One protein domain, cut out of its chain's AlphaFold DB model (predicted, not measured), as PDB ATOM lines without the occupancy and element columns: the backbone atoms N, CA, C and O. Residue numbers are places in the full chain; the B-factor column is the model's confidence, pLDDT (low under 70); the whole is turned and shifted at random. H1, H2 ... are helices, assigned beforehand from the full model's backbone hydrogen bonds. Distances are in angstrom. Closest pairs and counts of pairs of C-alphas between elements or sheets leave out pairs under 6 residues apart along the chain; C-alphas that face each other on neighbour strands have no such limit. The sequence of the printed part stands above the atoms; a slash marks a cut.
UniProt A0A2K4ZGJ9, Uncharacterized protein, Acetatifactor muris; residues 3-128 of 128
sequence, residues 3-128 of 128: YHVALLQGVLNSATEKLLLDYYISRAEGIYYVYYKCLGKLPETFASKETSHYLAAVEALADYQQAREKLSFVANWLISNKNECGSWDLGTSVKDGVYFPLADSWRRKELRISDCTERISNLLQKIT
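Overview. This is residues 3 to 128 of the 128 residues of an uncharacterized protein of Acetatifactor muris (UniProt A0A2K4ZGJ9). Three helices make the frame, their centres forming a triangle: H3 and H5 each run at a shallow tilt to the long H6, come closest to it near its last residues and splay from it toward its first. H1, H2 and the small H4 gather at the end where H6 finishes, while the long unnamed stretch 81 to 108 wraps round the opposite end. The printed part has 126 residues, with six named helices, H1 to H6 in order, and no named strand: all helix. It is compact, with a radius of gyration of the C-alphas of 14.6 A, yet elongated, spanning 44 by 27 by 25 A.

Arrangement. Begin at the hub, H6, residues 109 to 127. H3, residues 49 to 62, touches it at Ala 62 and Lys 126, closest C-alphas 6.0 A apart, at a shallow tilt of 31 degrees, the same way. H5, residues 72 to 80, makes a hairpin with H6: Ala 75 and Leu 124 have the closest C-alphas, 6.1 A, at 29 degrees, opposite ways. H4, residues 67 to 70, touches H6 at Arg 68 and Ile 127, closest C-alphas 4.1 A apart. H2, residues 14 to 26, touches H4 at Leu 21 and Lys 70, closest C-alphas 7.0 A apart. H1, residues 3 to 7, only just touches H3, with 3 pairs of C-alphas within 8 A, the closest Ala 6 and Ala 60, 6.7 A. In H1, H2, H3 and H5 every O i to N i+4 pair is within hydrogen-bond range, in H6 14 of 15; H4 is too short for such a pair.

Along the chain. Find C-alpha 109 at (187.754, 158.314, 174.061); from there H6 runs 26.8 A to C-alpha 127 at (188.113, 182.514, 162.604). H3 is 19.7 A long, H2 18.3 A and H5 12.4 A.

Size, cuts and confidence. The C-alphas farthest apart, Ala 15 and Arg 108, are 44.9 A apart. The printed part has no cut; the links H2 to H3 and H5 to H6 are long. Mean pLDDT of the printed part is 92.5, with residue 100 under 70.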
ATOM      1  N   TYR A   3     204.839 187.003 173.584       86.19
ATOM      2  CA  TYR A   3     204.323 188.213 174.237       86.19
ATOM      3  C   TYR A   3     203.853 189.308 173.279       86.19
ATOM      4  O   TYR A   3     202.883 189.989 173.570       86.19
ATOM      5  N   HIS A   4     204.494 189.465 172.124       88.06
ATOM      6  CA  HIS A   4     204.075 190.465 171.140       88.06
ATOM      7  C   HIS A   4     202.672 190.162 170.603       88.06
ATOM      8  O   HIS A   4     201.861 191.066 170.464       88.06
ATOM      9  N   VAL A   5     202.378 188.885 170.358       89.50
ATOM     10  CA  VAL A   5     201.072 188.444 169.870       89.50
ATOM     11  C   VAL A   5     199.993 188.547 170.945       89.50
ATOM     12  O   VAL A   5     198.837 188.794 170.642       89.50
ATOM     13  N   ALA A   6     200.361 188.377 172.214       88.88
ATOM     14  CA  ALA A   6     199.406 188.476 173.311       88.88
ATOM     15  C   ALA A   6     199.103 189.938 173.681       88.88
ATOM     16  O   ALA A   6     197.968 190.287 173.976       88.88
ATOM     17  N   LEU A   7     200.121 190.805 173.670       91.31
ATOM     18  CA  LEU A   7     200.017 192.176 174.183       91.31
ATOM     19  C   LEU A   7     199.527 193.192 173.145       91.31
ATOM     20  O   LEU A   7     199.103 194.277 173.528       91.31
ATOM     21  N   LEU A   8     199.613 192.880 171.846       93.38
ATOM     22  CA  LEU A   8     199.240 193.816 170.779       93.38
ATOM     23  C   LEU A   8     197.787 193.664 170.298       93.38
ATOM     24  O   LEU A   8     197.372 194.366 169.375       93.38
ATOM     25  N   GLN A   9     197.010 192.764 170.896       91.19
ATOM     26  CA  GLN A   9     195.593 192.607 170.571       91.19
ATOM     27  C   GLN A   9     194.817 193.886 170.924       91.19
ATOM     28  O   GLN A   9     194.980 194.448 172.006       91.19
ATOM     29  N   GLY A  10     193.992 194.376 169.994       91.12
ATOM     30  CA  GLY A  10     193.118 195.538 170.208       91.12
ATOM     31  C   GLY A  10     193.806 196.910 170.259       91.12
ATOM     32  O   GLY A  10     193.114 197.918 170.383       91.12
ATOM     33  N   VAL A  11     195.137 196.983 170.142       94.19
ATOM     34  CA  VAL A  11     195.889 198.259 170.147       94.19
ATOM     35  C   VAL A  11     196.422 198.661 168.771       94.19
ATOM     36  O   VAL A  11     196.905 199.779 168.593       94.19
ATOM     37  N   LEU A  12     196.350 197.762 167.788       94.38
ATOM     38  CA  LEU A  12     196.810 198.004 166.423       94.38
ATOM     39  C   LEU A  12     195.661 198.476 165.533       94.38
ATOM     40  O   LEU A  12     194.518 198.053 165.678       94.38
ATOM     41  N   ASN A  13     195.979 199.328 164.560       95.81
ATOM     42  CA  ASN A  13     195.046 199.592 163.471       95.81
ATOM     43  C   ASN A  13     194.967 198.373 162.533       95.81
ATOM     44  O   ASN A  13     195.891 197.559 162.469       95.81
ATOM     45  N   SER A  14     193.887 198.295 161.752       95.50
ATOM     46  CA  SER A  14     193.619 197.164 160.853       95.50
ATOM     47  C   SER A  14     194.780 196.855 159.894       95.50
ATOM     48  O   SER A  14     195.142 195.692 159.734       95.50
ATOM     49  N   ALA A  15     195.417 197.866 159.292       96.75
ATOM     50  CA  ALA A  15     196.508 197.645 158.340       96.75
ATOM     51  C   ALA A  15     197.754 197.041 159.010       96.75
ATOM     52  O   ALA A  15     198.340 196.089 158.494       96.75
ATOM     53  N   THR A  16     198.146 197.559 160.177       96.38
ATOM     54  CA  THR A  16     199.275 197.032 160.954       96.38
ATOM     55  C   THR A  16     198.981 195.633 161.488       96.38
ATOM     56  O   THR A  16     199.859 194.774 161.467       96.38
ATOM     57  N   GLU A  17     197.746 195.379 161.916       96.12
ATOM     58  CA  GLU A  17     197.316 194.062 162.371       96.12
ATOM     59  C   GLU A  17     197.422 193.010 161.258       96.12
ATOM     60  O   GLU A  17     197.983 191.939 161.488       96.12
ATOM     61  N   LYS A  18     196.993 193.330 160.025       96.88
ATOM     62  CA  LYS A  18     197.168 192.433 158.866       96.88
ATOM     63  C   LYS A  18     198.630 192.045 158.660       96.88
ATOM     64  O   LYS A  18     198.923 190.863 158.508       96.88
ATOM     65  N   LEU A  19     199.535 193.027 158.694       97.00
ATOM     66  CA  LEU A  19     200.973 192.797 158.525       97.00
ATOM     67  C   LEU A  19     201.564 191.961 159.666       97.00
ATOM     68  O   LEU A  19     202.421 191.111 159.423       97.00
ATOM     69  N   LEU A  20     201.102 192.171 160.903       96.00
ATOM     70  CA  LEU A  20     201.523 191.371 162.052       96.00
ATOM     71  C   LEU A  20     201.110 189.904 161.883       96.00
ATOM     72  O   LEU A  20     201.930 189.008 162.084       96.00
ATOM     73  N   LEU A  21     199.857 189.653 161.493       96.88
ATOM     74  CA  LEU A  21     199.364 188.301 161.243       96.88
ATOM     75  C   LEU A  21     200.124 187.637 160.088       96.88
ATOM     76  O   LEU A  21     200.579 186.505 160.243       96.88
ATOM     77  N   ASP A  22     200.345 188.346 158.976       97.56
ATOM     78  CA  ASP A  22     201.133 187.844 157.841       97.56
ATOM     79  C   ASP A  22     202.558 187.460 158.262       97.56
ATOM     80  O   ASP A  22     203.066 186.403 157.875       97.56
ATOM     81  N   TYR A  23     203.192 188.279 159.107       96.25
ATOM     82  CA  TYR A  23     204.497 187.976 159.685       96.25
ATOM     83  C   TYR A  23     204.469 186.675 160.498       96.25
ATOM     84  O   TYR A  23     205.285 185.790 160.255       96.25
ATOM     85  N   TYR A  24     203.525 186.511 161.430       96.25
ATOM     86  CA  TYR A  24     203.456 185.298 162.254       96.25
ATOM     87  C   TYR A  24     203.103 184.038 161.464       96.25
ATOM     88  O   TYR A  24     203.634 182.967 161.760       96.25
ATOM     89  N   ILE A  25     202.243 184.162 160.453       97.19
ATOM     90  CA  ILE A  25     201.836 183.047 159.597       97.19
ATOM     91  C   ILE A  25     203.011 182.579 158.727       97.19
ATOM     92  O   ILE A  25     203.264 181.379 158.634       97.19
ATOM     93  N   SER A  26     203.753 183.507 158.115       96.75
ATOM     94  CA  SER A  26     204.836 183.187 157.168       96.75
ATOM     95  C   SER A  26     206.179 182.851 157.821       96.75
ATOM     96  O   SER A  26     207.051 182.254 157.188       96.75
ATOM     97  N   ARG A  27     206.363 183.204 159.094       94.50
ATOM     98  CA  ARG A  27     207.616 182.999 159.821       94.50
ATOM     99  C   ARG A  27     207.955 181.514 159.992       94.50
ATOM    100  O   ARG A  27     207.127 180.726 160.439       94.50
ATOM    101  N   ALA A  28     209.206 181.139 159.716       94.75
ATOM    102  CA  ALA A  28     209.662 179.749 159.763       94.75
ATOM    103  C   ALA A  28     209.740 179.163 161.185       94.75
ATOM    104  O   ALA A  28     209.429 177.989 161.377       94.75
ATOM    105  N   GLU A  29     210.122 179.970 162.180       93.69
ATOM    106  CA  GLU A  29     210.342 179.514 163.562       93.69
ATOM    107  C   GLU A  29     209.059 179.480 164.411       93.69
ATOM    108  O   GLU A  29     209.114 179.168 165.602       93.69
ATOM    109  N   GLY A  30     207.914 179.842 163.824       93.62
ATOM    110  CA  GLY A  30     206.621 179.868 164.501       93.62
ATOM    111  C   GLY A  30     206.540 180.863 165.665       93.62
ATOM    112  O   GLY A  30     207.127 181.953 165.652       93.62
ATOM    113  N   ILE A  31     205.787 180.485 166.698       93.81
ATOM    114  CA  ILE A  31     205.577 181.266 167.918       93.81
ATOM    115  C   ILE A  31     206.331 180.595 169.066       93.81
ATOM    116  O   ILE A  31     205.892 179.598 169.630       93.81
ATOM    117  N   TYR A  32     207.476 181.181 169.424       88.25
ATOM    118  CA  TYR A  32     208.327 180.730 170.534       88.25
ATOM    119  C   TYR A  32     207.531 180.341 171.797       88.25
ATOM    120  O   TYR A  32     206.652 181.099 172.202       88.25
ATOM    121  N   TYR A  33     207.891 179.202 172.403       85.62
ATOM    122  CA  TYR A  33     207.207 178.481 173.498       85.62
ATOM    123  C   TYR A  33     205.892 177.771 173.156       85.62
ATOM    124  O   TYR A  33     205.486 176.896 173.912       85.62
ATOM    125  N   VAL A  34     205.251 178.098 172.035       90.44
ATOM    126  CA  VAL A  34     203.936 177.549 171.676       90.44
ATOM    127  C   VAL A  34     204.060 176.541 170.540       90.44
ATOM    128  O   VAL A  34     203.669 175.388 170.678       90.44
ATOM    129  N   TYR A  35     204.649 176.964 169.423       93.50
ATOM    130  CA  TYR A  35     204.784 176.157 168.218       93.50
ATOM    131  C   TYR A  35     206.042 176.562 167.453       93.50
ATOM    132  O   TYR A  35     206.273 177.743 167.216       93.50
ATOM    133  N   TYR A  36     206.866 175.582 167.083       91.38
ATOM    134  CA  TYR A  36     208.224 175.807 166.572       91.38
ATOM    135  C   TYR A  36     208.347 175.706 165.044       91.38
ATOM    136  O   TYR A  36     209.459 175.753 164.519       91.38
ATOM    137  N   LYS A  37     207.231 175.529 164.327       95.38
ATOM    138  CA  LYS A  37     207.202 175.473 162.860       95.38
ATOM    139  C   LYS A  37     206.386 176.632 162.289       95.38
ATOM    140  O   LYS A  37     205.648 177.313 162.997       95.38
ATOM    141  N   CYS A  38     206.496 176.814 160.980       96.31
ATOM    142  CA  CYS A  38     205.726 177.798 160.232       96.31
ATOM    143  C   CYS A  38     204.216 177.549 160.341       96.31
ATOM    144  O   CYS A  38     203.758 176.450 160.035       96.31
ATOM    145  N   LEU A  39     203.446 178.570 160.732       96.81
ATOM    146  CA  LEU A  39     201.989 178.463 160.880       96.81
ATOM    147  C   LEU A  39     201.268 178.371 159.527       96.81
ATOM    148  O   LEU A  39     200.205 177.760 159.434       96.81
ATOM    149  N   GLY A  40     201.859 178.928 158.469       96.56
ATOM    150  CA  GLY A  40     201.376 178.782 157.096       96.56
ATOM    151  C   GLY A  40     201.510 177.359 156.543       96.56
ATOM    152  O   GLY A  40     201.006 177.080 155.459       96.56
ATOM    153  N   LYS A  41     202.173 176.446 157.269       97.00
ATOM    154  CA  LYS A  41     202.234 175.019 156.946       97.00
ATOM    155  C   LYS A  41     201.376 174.239 157.936       97.00
ATOM    156  O   LYS A  41     201.657 174.220 159.132       97.00
ATOM    157  N   LEU A  42     200.334 173.600 157.416       97.50
ATOM    158  CA  LEU A  42     199.424 172.773 158.204       97.50
ATOM    159  C   LEU A  42     200.141 171.496 158.689       97.50
ATOM    160  O   LEU A  42     200.974 170.964 157.949       97.50
ATOM    161  N   PRO A  43     199.820 170.985 159.891       96.31
ATOM    162  CA  PRO A  43     200.327 169.698 160.359       96.31
ATOM    163  C   PRO A  43     199.976 168.557 159.394       96.31
ATOM    164  O   PRO A  43     198.839 168.451 158.934       96.31
ATOM    165  N   GLU A  44     200.936 167.669 159.128       94.12
ATOM    166  CA  GLU A  44     200.748 166.528 158.213       94.12
ATOM    167  C   GLU A  44     199.737 165.509 158.753       94.12
ATOM    168  O   GLU A  44     198.951 164.937 158.004       94.12
ATOM    169  N   THR A  45     199.758 165.279 160.068       94.81
ATOM    170  CA  THR A  45     198.852 164.351 160.753       94.81
ATOM    171  C   THR A  45     197.972 165.116 161.726       94.81
ATOM    172  O   THR A  45     198.465 165.675 162.708       94.81
ATOM    173  N   PHE A  46     196.658 165.077 161.498       94.56
ATOM    174  CA  PHE A  46     195.690 165.768 162.346       94.56
ATOM    175  C   PHE A  46     195.697 165.251 163.792       94.56
ATOM    176  O   PHE A  46     195.836 166.036 164.725       94.56
ATOM    177  N   ALA A  47     195.623 163.932 163.988       94.25
ATOM    178  CA  ALA A  47     195.640 163.311 165.312       94.25
ATOM    179  C   ALA A  47     197.065 163.229 165.892       94.25
ATOM    180  O   ALA A  47     197.698 162.169 165.901       94.25
ATOM    181  N   SER A  48     197.607 164.369 166.325       93.12
ATOM    182  CA  SER A  48     198.984 164.477 166.807       93.12
ATOM    183  C   SER A  48     199.172 165.561 167.879       93.12
ATOM    184  O   SER A  48     198.391 166.506 167.994       93.12
ATOM    185  N   LYS A  49     200.274 165.457 168.640       91.31
ATOM    186  CA  LYS A  49     200.746 166.533 169.537       91.31
ATOM    187  C   LYS A  49     201.060 167.817 168.771       91.31
ATOM    188  O   LYS A  49     200.818 168.910 169.270       91.31
ATOM    189  N   GLU A  50     201.586 167.670 167.557       93.56
ATOM    190  CA  GLU A  50     201.898 168.798 166.684       93.56
ATOM    191  C   GLU A  50     200.652 169.633 166.405       93.56
ATOM    192  O   GLU A  50     200.707 170.850 166.545       93.56
ATOM    193  N   THR A  51     199.518 168.991 166.118       95.50
ATOM    194  CA  THR A  51     198.245 169.690 165.935       95.50
ATOM    195  C   THR A  51     197.811 170.433 167.192       95.50
ATOM    196  O   THR A  51     197.397 171.577 167.085       95.50
ATOM    197  N   SER A  52     197.941 169.856 168.392       94.25
ATOM    198  CA  SER A  52     197.584 170.571 169.633       94.25
ATOM    199  C   SER A  52     198.397 171.854 169.828       94.25
ATOM    200  O   SER A  52     197.835 172.906 170.142       94.25
ATOM    201  N   HIS A  53     199.709 171.782 169.587       94.12
ATOM    202  CA  HIS A  53     200.597 172.943 169.648       94.12
ATOM    203  C   HIS A  53     200.300 173.956 168.533       94.12
ATOM    204  O   HIS A  53     200.294 175.163 168.774       94.12
ATOM    205  N   TYR A  54     200.021 173.474 167.319       96.25
ATOM    206  CA  TYR A  54     199.610 174.303 166.191       96.25
ATOM    207  C   TYR A  54     198.329 175.076 166.518       96.25
ATOM    208  O   TYR A  54     198.302 176.295 166.378       96.25
ATOM    209  N   LEU A  55     197.301 174.391 167.028       96.19
ATOM    210  CA  LEU A  55     196.038 175.007 167.432       96.19
ATOM    211  C   LEU A  55     196.255 176.077 168.494       96.19
ATOM    212  O   LEU A  55     195.670 177.142 168.382       96.19
ATOM    213  N   ALA A  56     197.151 175.856 169.453       94.56
ATOM    214  CA  ALA A  56     197.469 176.872 170.448       94.56
ATOM    215  C   ALA A  56     198.113 178.132 169.861       94.56
ATOM    216  O   ALA A  56     197.834 179.249 170.295       94.56
ATOM    217  N   ALA A  57     198.964 177.969 168.847       95.38
ATOM    218  CA  ALA A  57     199.541 179.102 168.138       95.38
ATOM    219  C   ALA A  57     198.480 179.858 167.325       95.38
ATOM    220  O   ALA A  57     198.496 181.086 167.300       95.38
ATOM    221  N   VAL A  58     197.539 179.140 166.706       97.19
ATOM    222  CA  VAL A  58     196.401 179.735 165.989       97.19
ATOM    223  C   VAL A  58     195.444 180.433 166.959       97.19
ATOM    224  O   VAL A  58     195.012 181.543 166.674       97.19
ATOM    225  N   GLU A  59     195.159 179.845 168.121       95.88
ATOM    226  CA  GLU A  59     194.333 180.438 169.183       95.88
ATOM    227  C   GLU A  59     194.904 181.782 169.645       95.88
ATOM    228  O   GLU A  59     194.154 182.742 169.784       95.88
ATOM    229  N   ALA A  60     196.230 181.892 169.776       94.56
ATOM    230  CA  ALA A  60     196.890 183.154 170.115       94.56
ATOM    231  C   ALA A  60     196.718 184.251 169.040       94.56
ATOM    232  O   ALA A  60     196.808 185.440 169.349       94.56
ATOM    233  N   LEU A  61     196.478 183.862 167.781       96.44
ATOM    234  CA  LEU A  61     196.187 184.773 166.671       96.44
ATOM    235  C   LEU A  61     194.685 185.023 166.471       96.44
ATOM    236  O   LEU A  61     194.317 186.008 165.838       96.44
ATOM    237  N   ALA A  62     193.818 184.144 166.973       96.56
ATOM    238  CA  ALA A  62     192.391 184.135 166.657       96.56
ATOM    239  C   ALA A  62     191.615 185.326 167.241       96.56
ATOM    240  O   ALA A  62     190.540 185.646 166.743       96.56
ATOM    241  N   ASP A  63     192.152 185.979 168.274       92.62
ATOM    242  CA  ASP A  63     191.518 187.131 168.928       92.62
ATOM    243  C   ASP A  63     191.777 188.469 168.208       92.62
ATOM    244  O   ASP A  63     191.208 189.498 168.573       92.62
ATOM    245  N   TYR A  64     192.598 188.473 167.156       96.00
ATOM    246  CA  TYR A  64     192.769 189.641 166.294       96.00
ATOM    247  C   TYR A  64     191.573 189.815 165.349       96.00
ATOM    248  O   TYR A  64     191.037 188.852 164.801       96.00
ATOM    249  N   GLN A  65     191.174 191.056 165.081       93.81
ATOM    250  CA  GLN A  65     190.020 191.361 164.230       93.81
ATOM    251  C   GLN A  65     190.196 190.857 162.785       93.81
ATOM    252  O   GLN A  65     189.238 190.427 162.144       93.81
ATOM    253  N   GLN A  66     191.423 190.891 162.268       95.69
ATOM    254  CA  GLN A  66     191.790 190.443 160.924       95.69
ATOM    255  C   GLN A  66     192.058 188.928 160.850       95.69
ATOM    256  O   GLN A  66     192.374 188.411 159.775       95.69
ATOM    257  N   ALA A  67     191.916 188.197 161.962       96.00
ATOM    258  CA  ALA A  67     192.182 186.763 162.027       96.00
ATOM    259  C   ALA A  67     191.292 185.954 161.078       96.00
ATOM    260  O   ALA A  67     191.789 185.042 160.425       96.00
ATOM    261  N   ARG A  68     190.009 186.316 160.933       95.31
ATOM    262  CA  ARG A  68     189.062 185.622 160.038       95.31
ATOM    263  C   ARG A  68     189.546 185.557 158.594       95.31
ATOM    264  O   ARG A  68     189.530 184.502 157.970       95.31
ATOM    265  N   GLU A  69     190.029 186.683 158.073       95.38
ATOM    266  CA  GLU A  69     190.570 186.750 156.713       95.38
ATOM    267  C   GLU A  69     191.835 185.883 156.600       95.38
ATOM    268  O   GLU A  69     191.950 185.034 155.711       95.38
ATOM    269  N   LYS A  70     192.771 186.068 157.538       97.00
ATOM    270  CA  LYS A  70     194.122 185.495 157.473       97.00
ATOM    271  C   LYS A  70     194.199 184.008 157.829       97.00
ATOM    272  O   LYS A  70     195.072 183.318 157.315       97.00
ATOM    273  N   LEU A  71     193.302 183.507 158.674       97.88
ATOM    274  CA  LEU A  71     193.279 182.122 159.166       97.88
ATOM    275  C   LEU A  71     192.198 181.264 158.493       97.88
ATOM    276  O   LEU A  71     191.979 180.122 158.895       97.88
ATOM    277  N   SER A  72     191.562 181.764 157.432       97.06
ATOM    278  CA  SER A  72     190.555 181.029 156.650       97.06
ATOM    279  C   SER A  72     191.049 179.661 156.152       97.06
ATOM    280  O   SER A  72     190.302 178.683 156.153       97.06
ATOM    281  N   PHE A  73     192.334 179.541 155.799       97.94
ATOM    282  CA  PHE A  73     192.939 178.261 155.419       97.94
ATOM    283  C   PHE A  73     192.954 177.242 156.575       97.94
ATOM    284  O   PHE A  73     192.770 176.048 156.339       97.94
ATOM    285  N   VAL A  74     193.116 177.707 157.820       98.12
ATOM    286  CA  VAL A  74     193.043 176.864 159.021       98.12
ATOM    287  C   VAL A  74     191.610 176.418 159.264       98.12
ATOM    288  O   VAL A  74     191.385 175.243 159.541       98.12
ATOM    289  N   ALA A  75     190.638 177.323 159.110       97.69
ATOM    290  CA  ALA A  75     189.222 176.986 159.240       97.69
ATOM    291  C   ALA A  75     188.824 175.872 158.259       97.69
ATOM    292  O   ALA A  75     188.254 174.857 158.661       97.69
ATOM    293  N   ASN A  76     189.222 176.010 156.990       98.00
ATOM    294  CA  ASN A  76     188.979 175.001 155.960       98.00
ATOM    295  C   ASN A  76     189.621 173.652 156.311       98.00
ATOM    296  O   ASN A  76     188.974 172.612 156.188       98.00
ATOM    297  N   TRP A  77     190.866 173.664 156.794       98.12
ATOM    298  CA  TRP A  77     191.564 172.449 157.219       98.12
ATOM    299  C   TRP A  77     190.910 171.777 158.434       98.12
ATOM    300  O   TRP A  77     190.780 170.554 158.477       98.12
ATOM    301  N   LEU A  78     190.455 172.547 159.419       97.81
ATOM    302  CA  LEU A  78     189.723 172.012 160.566       97.81
ATOM    303  C   LEU A  78     188.416 171.357 160.114       97.81
ATOM    304  O   LEU A  78     188.139 170.218 160.488       97.81
ATOM    305  N   ILE A  79     187.641 172.032 159.264       96.88
ATOM    306  CA  ILE A  79     186.378 171.508 158.732       96.88
ATOM    307  C   ILE A  79     186.608 170.218 157.933       96.88
ATOM    308  O   ILE A  79     185.833 169.276 158.088       96.88
ATOM    309  N   SER A  80     187.684 170.125 157.143       96.56
ATOM    310  CA  SER A  80     187.992 168.917 156.363       96.56
ATOM    311  C   SER A  80     188.422 167.716 157.212       96.56
ATOM    312  O   SER A  80     188.321 166.587 156.751       96.56
ATOM    313  N   ASN A  81     188.908 167.941 158.437       96.38
ATOM    314  CA  ASN A  81     189.327 166.886 159.373       96.38
ATOM    315  C   ASN A  81     188.223 166.461 160.356       96.38
ATOM    316  O   ASN A  81     188.473 165.735 161.321       96.38
ATOM    317  N   LYS A  82     186.997 166.928 160.132       94.69
ATOM    318  CA  LYS A  82     185.818 166.531 160.892       94.69
ATOM    319  C   LYS A  82     185.487 165.056 160.616       94.69
ATOM    320  O   LYS A  82     185.519 164.613 159.472       94.69
ATOM    321  N   ASN A  83     185.178 164.290 161.661       91.81
ATOM    322  CA  ASN A  83     184.795 162.884 161.520       91.81
ATOM    323  C   ASN A  83     183.341 162.721 161.027       91.81
ATOM    324  O   ASN A  83     182.594 163.693 160.925       91.81
ATOM    325  N   GLU A  84     182.918 161.479 160.768       89.31
ATOM    326  CA  GLU A  84     181.561 161.146 160.295       89.31
ATOM    327  C   GLU A  84     180.442 161.663 161.216       89.31
ATOM    328  O   GLU A  84     179.355 161.998 160.756       89.31
ATOM    329  N   CYS A  85     180.713 161.773 162.520       88.38
ATOM    330  CA  CYS A  85     179.776 162.286 163.521       88.38
ATOM    331  C   CYS A  85     179.843 163.811 163.688       88.38
ATOM    332  O   CYS A  85     179.262 164.361 164.620       88.38
ATOM    333  N   GLY A  86     180.590 164.511 162.839       92.94
ATOM    334  CA  GLY A  86     180.710 165.957 162.902       92.94
ATOM    335  C   GLY A  86     181.654 166.491 163.991       92.94
ATOM    336  O   GLY A  86     181.651 167.695 164.243       92.94
ATOM    337  N   SER A  87     182.441 165.618 164.622       95.56
ATOM    338  CA  SER A  87     183.306 165.899 165.780       95.56
ATOM    339  C   SER A  87     184.797 165.795 165.428       95.56
ATOM    340  O   SER A  87     185.159 165.339 164.341       95.56
ATOM    341  N   TRP A  88     185.677 166.162 166.363       96.00
ATOM    342  CA  TRP A  88     187.130 166.051 166.197       96.00
ATOM    343  C   TRP A  88     187.774 165.188 167.278       96.00
ATOM    344  O   TRP A  88     187.348 165.185 168.430       96.00
ATOM    345  N   ASP A  89     188.831 164.469 166.905       94.81
ATOM    346  CA  ASP A  89     189.659 163.687 167.823       94.81
ATOM    347  C   ASP A  89     191.138 163.888 167.480       94.81
ATOM    348  O   ASP A  89     191.577 163.531 166.386       94.81
ATOM    349  N   LEU A  90     191.920 164.435 168.415       92.12
ATOM    350  CA  LEU A  90     193.371 164.594 168.252       92.12
ATOM    351  C   LEU A  90     194.168 163.330 168.627       92.12
ATOM    352  O   LEU A  90     195.392 163.304 168.506       92.12
ATOM    353  N   GLY A  91     193.491 162.265 169.061       90.44
ATOM    354  CA  GLY A  91     194.102 160.991 169.428       90.44
ATOM    355  C   GLY A  91     194.705 160.977 170.836       90.44
ATOM    356  O   GLY A  91     194.906 161.997 171.482       90.44
ATOM    357  N   THR A  92     195.004 159.785 171.355       85.56
ATOM    358  CA  THR A  92     195.508 159.604 172.734       85.56
ATOM    359  C   THR A  92     196.908 160.170 172.959       85.56
ATOM    360  O   THR A  92     197.271 160.488 174.092       85.56
ATOM    361  N   SER A  93     197.699 160.292 171.891       81.44
ATOM    362  CA  SER A  93     199.075 160.786 171.936       81.44
ATOM    363  C   SER A  93     199.150 162.270 172.287       81.44
ATOM    364  O   SER A  93     200.195 162.712 172.748       81.44
ATOM    365  N   VAL A  94     198.057 163.020 172.129       80.69
ATOM    366  CA  VAL A  94     198.003 164.473 172.321       80.69
ATOM    367  C   VAL A  94     198.195 164.920 173.776       80.69
ATOM    368  O   VAL A  94     198.443 166.092 174.024       80.69
ATOM    369  N   LYS A  95     198.125 164.004 174.753       77.56
ATOM    370  CA  LYS A  95     198.417 164.314 176.158       77.56
ATOM    371  C   LYS A  95     199.896 164.708 176.305       77.56
ATOM    372  O   LYS A  95     200.765 163.854 176.489       77.56
ATOM    373  N   ASP A  96     200.168 166.001 176.192       73.69
ATOM    374  CA  ASP A  96     201.499 166.613 176.216       73.69
ATOM    375  C   ASP A  96     201.856 167.216 177.585       73.69
ATOM    376  O   ASP A  96     203.034 167.412 177.871       73.69
ATOM    377  N   GLY A  97     200.859 167.429 178.454       75.44
ATOM    378  CA  GLY A  97     201.031 168.052 179.771       75.44
ATOM    379  C   GLY A  97     201.120 169.581 179.725       75.44
ATOM    380  O   GLY A  97     201.356 170.195 180.761       75.44
ATOM    381  N   VAL A  98     200.933 170.174 178.545       77.44
ATOM    382  CA  VAL A  98     200.934 171.619 178.302       77.44
ATOM    383  C   VAL A  98     199.503 172.111 178.111       77.44
ATOM    384  O   VAL A  98     199.092 173.064 178.769       77.44
ATOM    385  N   TYR A  99     198.726 171.432 177.261       78.38
ATOM    386  CA  TYR A  99     197.316 171.742 177.028       78.38
ATOM    387  C   TYR A  99     196.446 170.729 177.756       78.38
ATOM    388  O   TYR A  99     196.452 169.532 177.453       78.38
ATOM    389  N   PHE A 100     195.725 171.217 178.762       69.75
ATOM    390  CA  PHE A 100     194.950 170.360 179.641       69.75
ATOM    391  C   PHE A 100     193.558 170.071 179.073       69.75
ATOM    392  O   PHE A 100     192.943 170.952 178.468       69.75
ATOM    393  N   PRO A 101     193.059 168.839 179.272       78.19
ATOM    394  CA  PRO A 101     191.676 168.504 178.972       78.19
ATOM    395  C   PRO A 101     190.718 169.347 179.825       78.19
ATOM    396  O   PRO A 101     191.044 169.685 180.964       78.19
ATOM    397  N   LEU A 102     189.537 169.658 179.289       79.75
ATOM    398  CA  LEU A 102     188.435 170.207 180.086       79.75
ATOM    399  C   LEU A 102     187.814 169.107 180.953       79.75
ATOM    400  O   LEU A 102     187.414 169.351 182.088       79.75
ATOM    401  N   ALA A 103     187.757 167.887 180.426       82.12
ATOM    402  CA  ALA A 103     187.319 166.708 181.145       82.12
ATOM    403  C   ALA A 103     188.436 166.097 182.012       82.12
ATOM    404  O   ALA A 103     189.626 166.314 181.794       82.12
ATOM    405  N   ASP A 104     188.061 165.212 182.940       76.94
ATOM    406  CA  ASP A 104     189.002 164.596 183.891       76.94
ATOM    407  C   ASP A 104     190.151 163.816 183.226       76.94
ATOM    408  O   ASP A 104     191.236 163.663 183.794       76.94
ATOM    409  N   SER A 105     189.916 163.230 182.043       79.00
ATOM    410  CA  SER A 105     190.916 162.384 181.390       79.00
ATOM    411  C   SER A 105     190.642 162.102 179.915       79.00
ATOM    412  O   SER A 105     189.706 161.385 179.559       79.00
ATOM    413  N   TRP A 106     191.595 162.485 179.064       82.56
ATOM    414  CA  TRP A 106     191.657 162.080 177.651       82.56
ATOM    415  C   TRP A 106     192.008 160.603 177.406       82.56
ATOM    416  O   TRP A 106     192.095 160.173 176.250       82.56
ATOM    417  N   ARG A 107     192.185 159.792 178.466       81.75
ATOM    418  CA  ARG A 107     192.252 158.323 178.330       81.75
ATOM    419  C   ARG A 107     190.912 157.748 177.872       81.75
ATOM    420  O   ARG A 107     190.901 156.754 177.152       81.75
ATOM    421  N   ARG A 108     189.801 158.370 178.274       88.56
ATOM    422  CA  ARG A 108     188.459 158.012 177.808       88.56
ATOM    423  C   ARG A 108     188.224 158.667 176.453       88.56
ATOM    424  O   ARG A 108     188.384 159.880 176.317       88.56
ATOM    425  N   LYS A 109     187.891 157.857 175.448       90.62
ATOM    426  CA  LYS A 109     187.754 158.314 174.061       90.62
ATOM    427  C   LYS A 109     186.644 159.353 173.929       90.62
ATOM    428  O   LYS A 109     186.844 160.361 173.267       90.62
ATOM    429  N   GLU A 110     185.521 159.129 174.598       91.56
ATOM    430  CA  GLU A 110     184.333 159.980 174.510       91.56
ATOM    431  C   GLU A 110     184.626 161.382 175.057       91.56
ATOM    432  O   GLU A 110     184.321 162.379 174.408       91.56
ATOM    433  N   LEU A 111     185.303 161.456 176.208       91.19
ATOM    434  CA  LEU A 111     185.700 162.724 176.827       91.19
ATOM    435  C   LEU A 111     186.718 163.482 175.973       91.19
ATOM    436  O   LEU A 111     186.604 164.689 175.801       91.19
ATOM    437  N   ARG A 112     187.694 162.776 175.389       91.62
ATOM    438  CA  ARG A 112     188.678 163.399 174.498       91.62
ATOM    439  C   ARG A 112     188.030 163.989 173.250       91.62
ATOM    440  O   ARG A 112     188.372 165.106 172.879       91.62
ATOM    441  N   ILE A 113     187.108 163.256 172.623       93.56
ATOM    442  CA  ILE A 113     186.358 163.749 171.461       93.56
ATOM    443  C   ILE A 113     185.556 164.993 171.844       93.56
ATOM    444  O   ILE A 113     185.601 165.982 171.116       93.56
ATOM    445  N   SER A 114     184.870 164.964 172.988       93.94
ATOM    446  CA  SER A 114     184.103 166.108 173.493       93.94
ATOM    447  C   SER A 114     184.983 167.349 173.654       93.94
ATOM    448  O   SER A 114     184.685 168.389 173.077       93.94
ATOM    449  N   ASP A 115     186.112 167.229 174.352       93.56
ATOM    450  CA  ASP A 115     187.021 168.352 174.598       93.56
ATOM    451  C   ASP A 115     187.674 168.884 173.316       93.56
ATOM    452  O   ASP A 115     187.774 170.095 173.120       93.56
ATOM    453  N   CYS A 116     188.119 167.989 172.425       93.81
ATOM    454  CA  CYS A 116     188.684 168.388 171.133       93.81
ATOM    455  C   CYS A 116     187.638 169.129 170.295       93.81
ATOM    456  O   CYS A 116     187.954 170.126 169.647       93.81
ATOM    457  N   THR A 117     186.395 168.649 170.326       96.12
ATOM    458  CA  THR A 117     185.281 169.253 169.597       96.12
ATOM    459  C   THR A 117     184.936 170.625 170.153       96.12
ATOM    460  O   THR A 117     184.793 171.557 169.367       96.12
ATOM    461  N   GLU A 118     184.877 170.782 171.474       95.62
ATOM    462  CA  GLU A 118     184.658 172.071 172.135       95.62
ATOM    463  C   GLU A 118     185.753 173.083 171.761       95.62
ATOM    464  O   GLU A 118     185.463 174.166 171.250       95.62
ATOM    465  N   ARG A 119     187.027 172.699 171.920       95.25
ATOM    466  CA  ARG A 119     188.183 173.547 171.585       95.25
ATOM    467  C   ARG A 119     188.145 174.016 170.130       95.25
ATOM    468  O   ARG A 119     188.256 175.210 169.858       95.25
ATOM    469  N   ILE A 120     187.969 173.084 169.192       96.69
ATOM    470  CA  ILE A 120     187.982 173.391 167.757       96.69
ATOM    471  C   ILE A 120     186.746 174.194 167.350       96.69
ATOM    472  O   ILE A 120     186.861 175.100 166.528       96.69
ATOM    473  N   SER A 121     185.581 173.924 167.942       96.88
ATOM    474  CA  SER A 121     184.355 174.676 167.647       96.88
ATOM    475  C   SER A 121     184.471 176.128 168.105       96.88
ATOM    476  O   SER A 121     184.150 177.033 167.336       96.88
ATOM    477  N   ASN A 122     185.009 176.364 169.305       96.31
ATOM    478  CA  ASN A 122     185.272 177.710 169.814       96.31
ATOM    479  C   ASN A 122     186.300 178.455 168.958       96.31
ATOM    480  O   ASN A 122     186.117 179.637 168.665       96.31
ATOM    481  N   LEU A 123     187.352 177.770 168.501       97.38
ATOM    482  CA  LEU A 123     188.310 178.364 167.573       97.38
ATOM    483  C   LEU A 123     187.641 178.747 166.245       97.38
ATOM    484  O   LEU A 123     187.800 179.877 165.788       97.38
ATOM    485  N   LEU A 124     186.852 177.845 165.655       97.25
ATOM    486  CA  LEU A 124     186.138 178.088 164.398       97.25
ATOM    487  C   LEU A 124     185.189 179.288 164.480       97.25
ATOM    488  O   LEU A 124     185.134 180.051 163.522       97.25
ATOM    489  N   GLN A 125     184.503 179.505 165.607       96.69
ATOM    490  CA  GLN A 125     183.640 180.683 165.808       96.69
ATOM    491  C   GLN A 125     184.403 182.017 165.750       96.69
ATOM    492  O   GLN A 125     183.827 183.052 165.410       96.69
ATOM    493  N   LYS A 126     185.693 182.016 166.101       95.75
ATOM    494  CA  LYS A 126     186.533 183.218 166.038       95.75
ATOM    495  C   LYS A 126     187.036 183.483 164.622       95.75
ATOM    496  O   LYS A 126     187.057 184.638 164.197       95.75
ATOM    497  N   ILE A 127     187.417 182.426 163.901       96.19
ATOM    498  CA  ILE A 127     188.113 182.514 162.604       96.19
ATOM    499  C   ILE A 127     187.217 182.302 161.371       96.19
ATOM    500  O   ILE A 127     187.723 182.384 160.254       96.19
ATOM    501  N   THR A 128     185.918 182.061 161.564       90.56
ATOM    502  CA  THR A 128     184.884 181.999 160.511       90.56
ATOM    503  C   THR A 128     183.925 183.174 160.680       90.56
ATOM    504  O   THR A 128     183.621 183.844 159.671       90.56
TER     505      THR A 128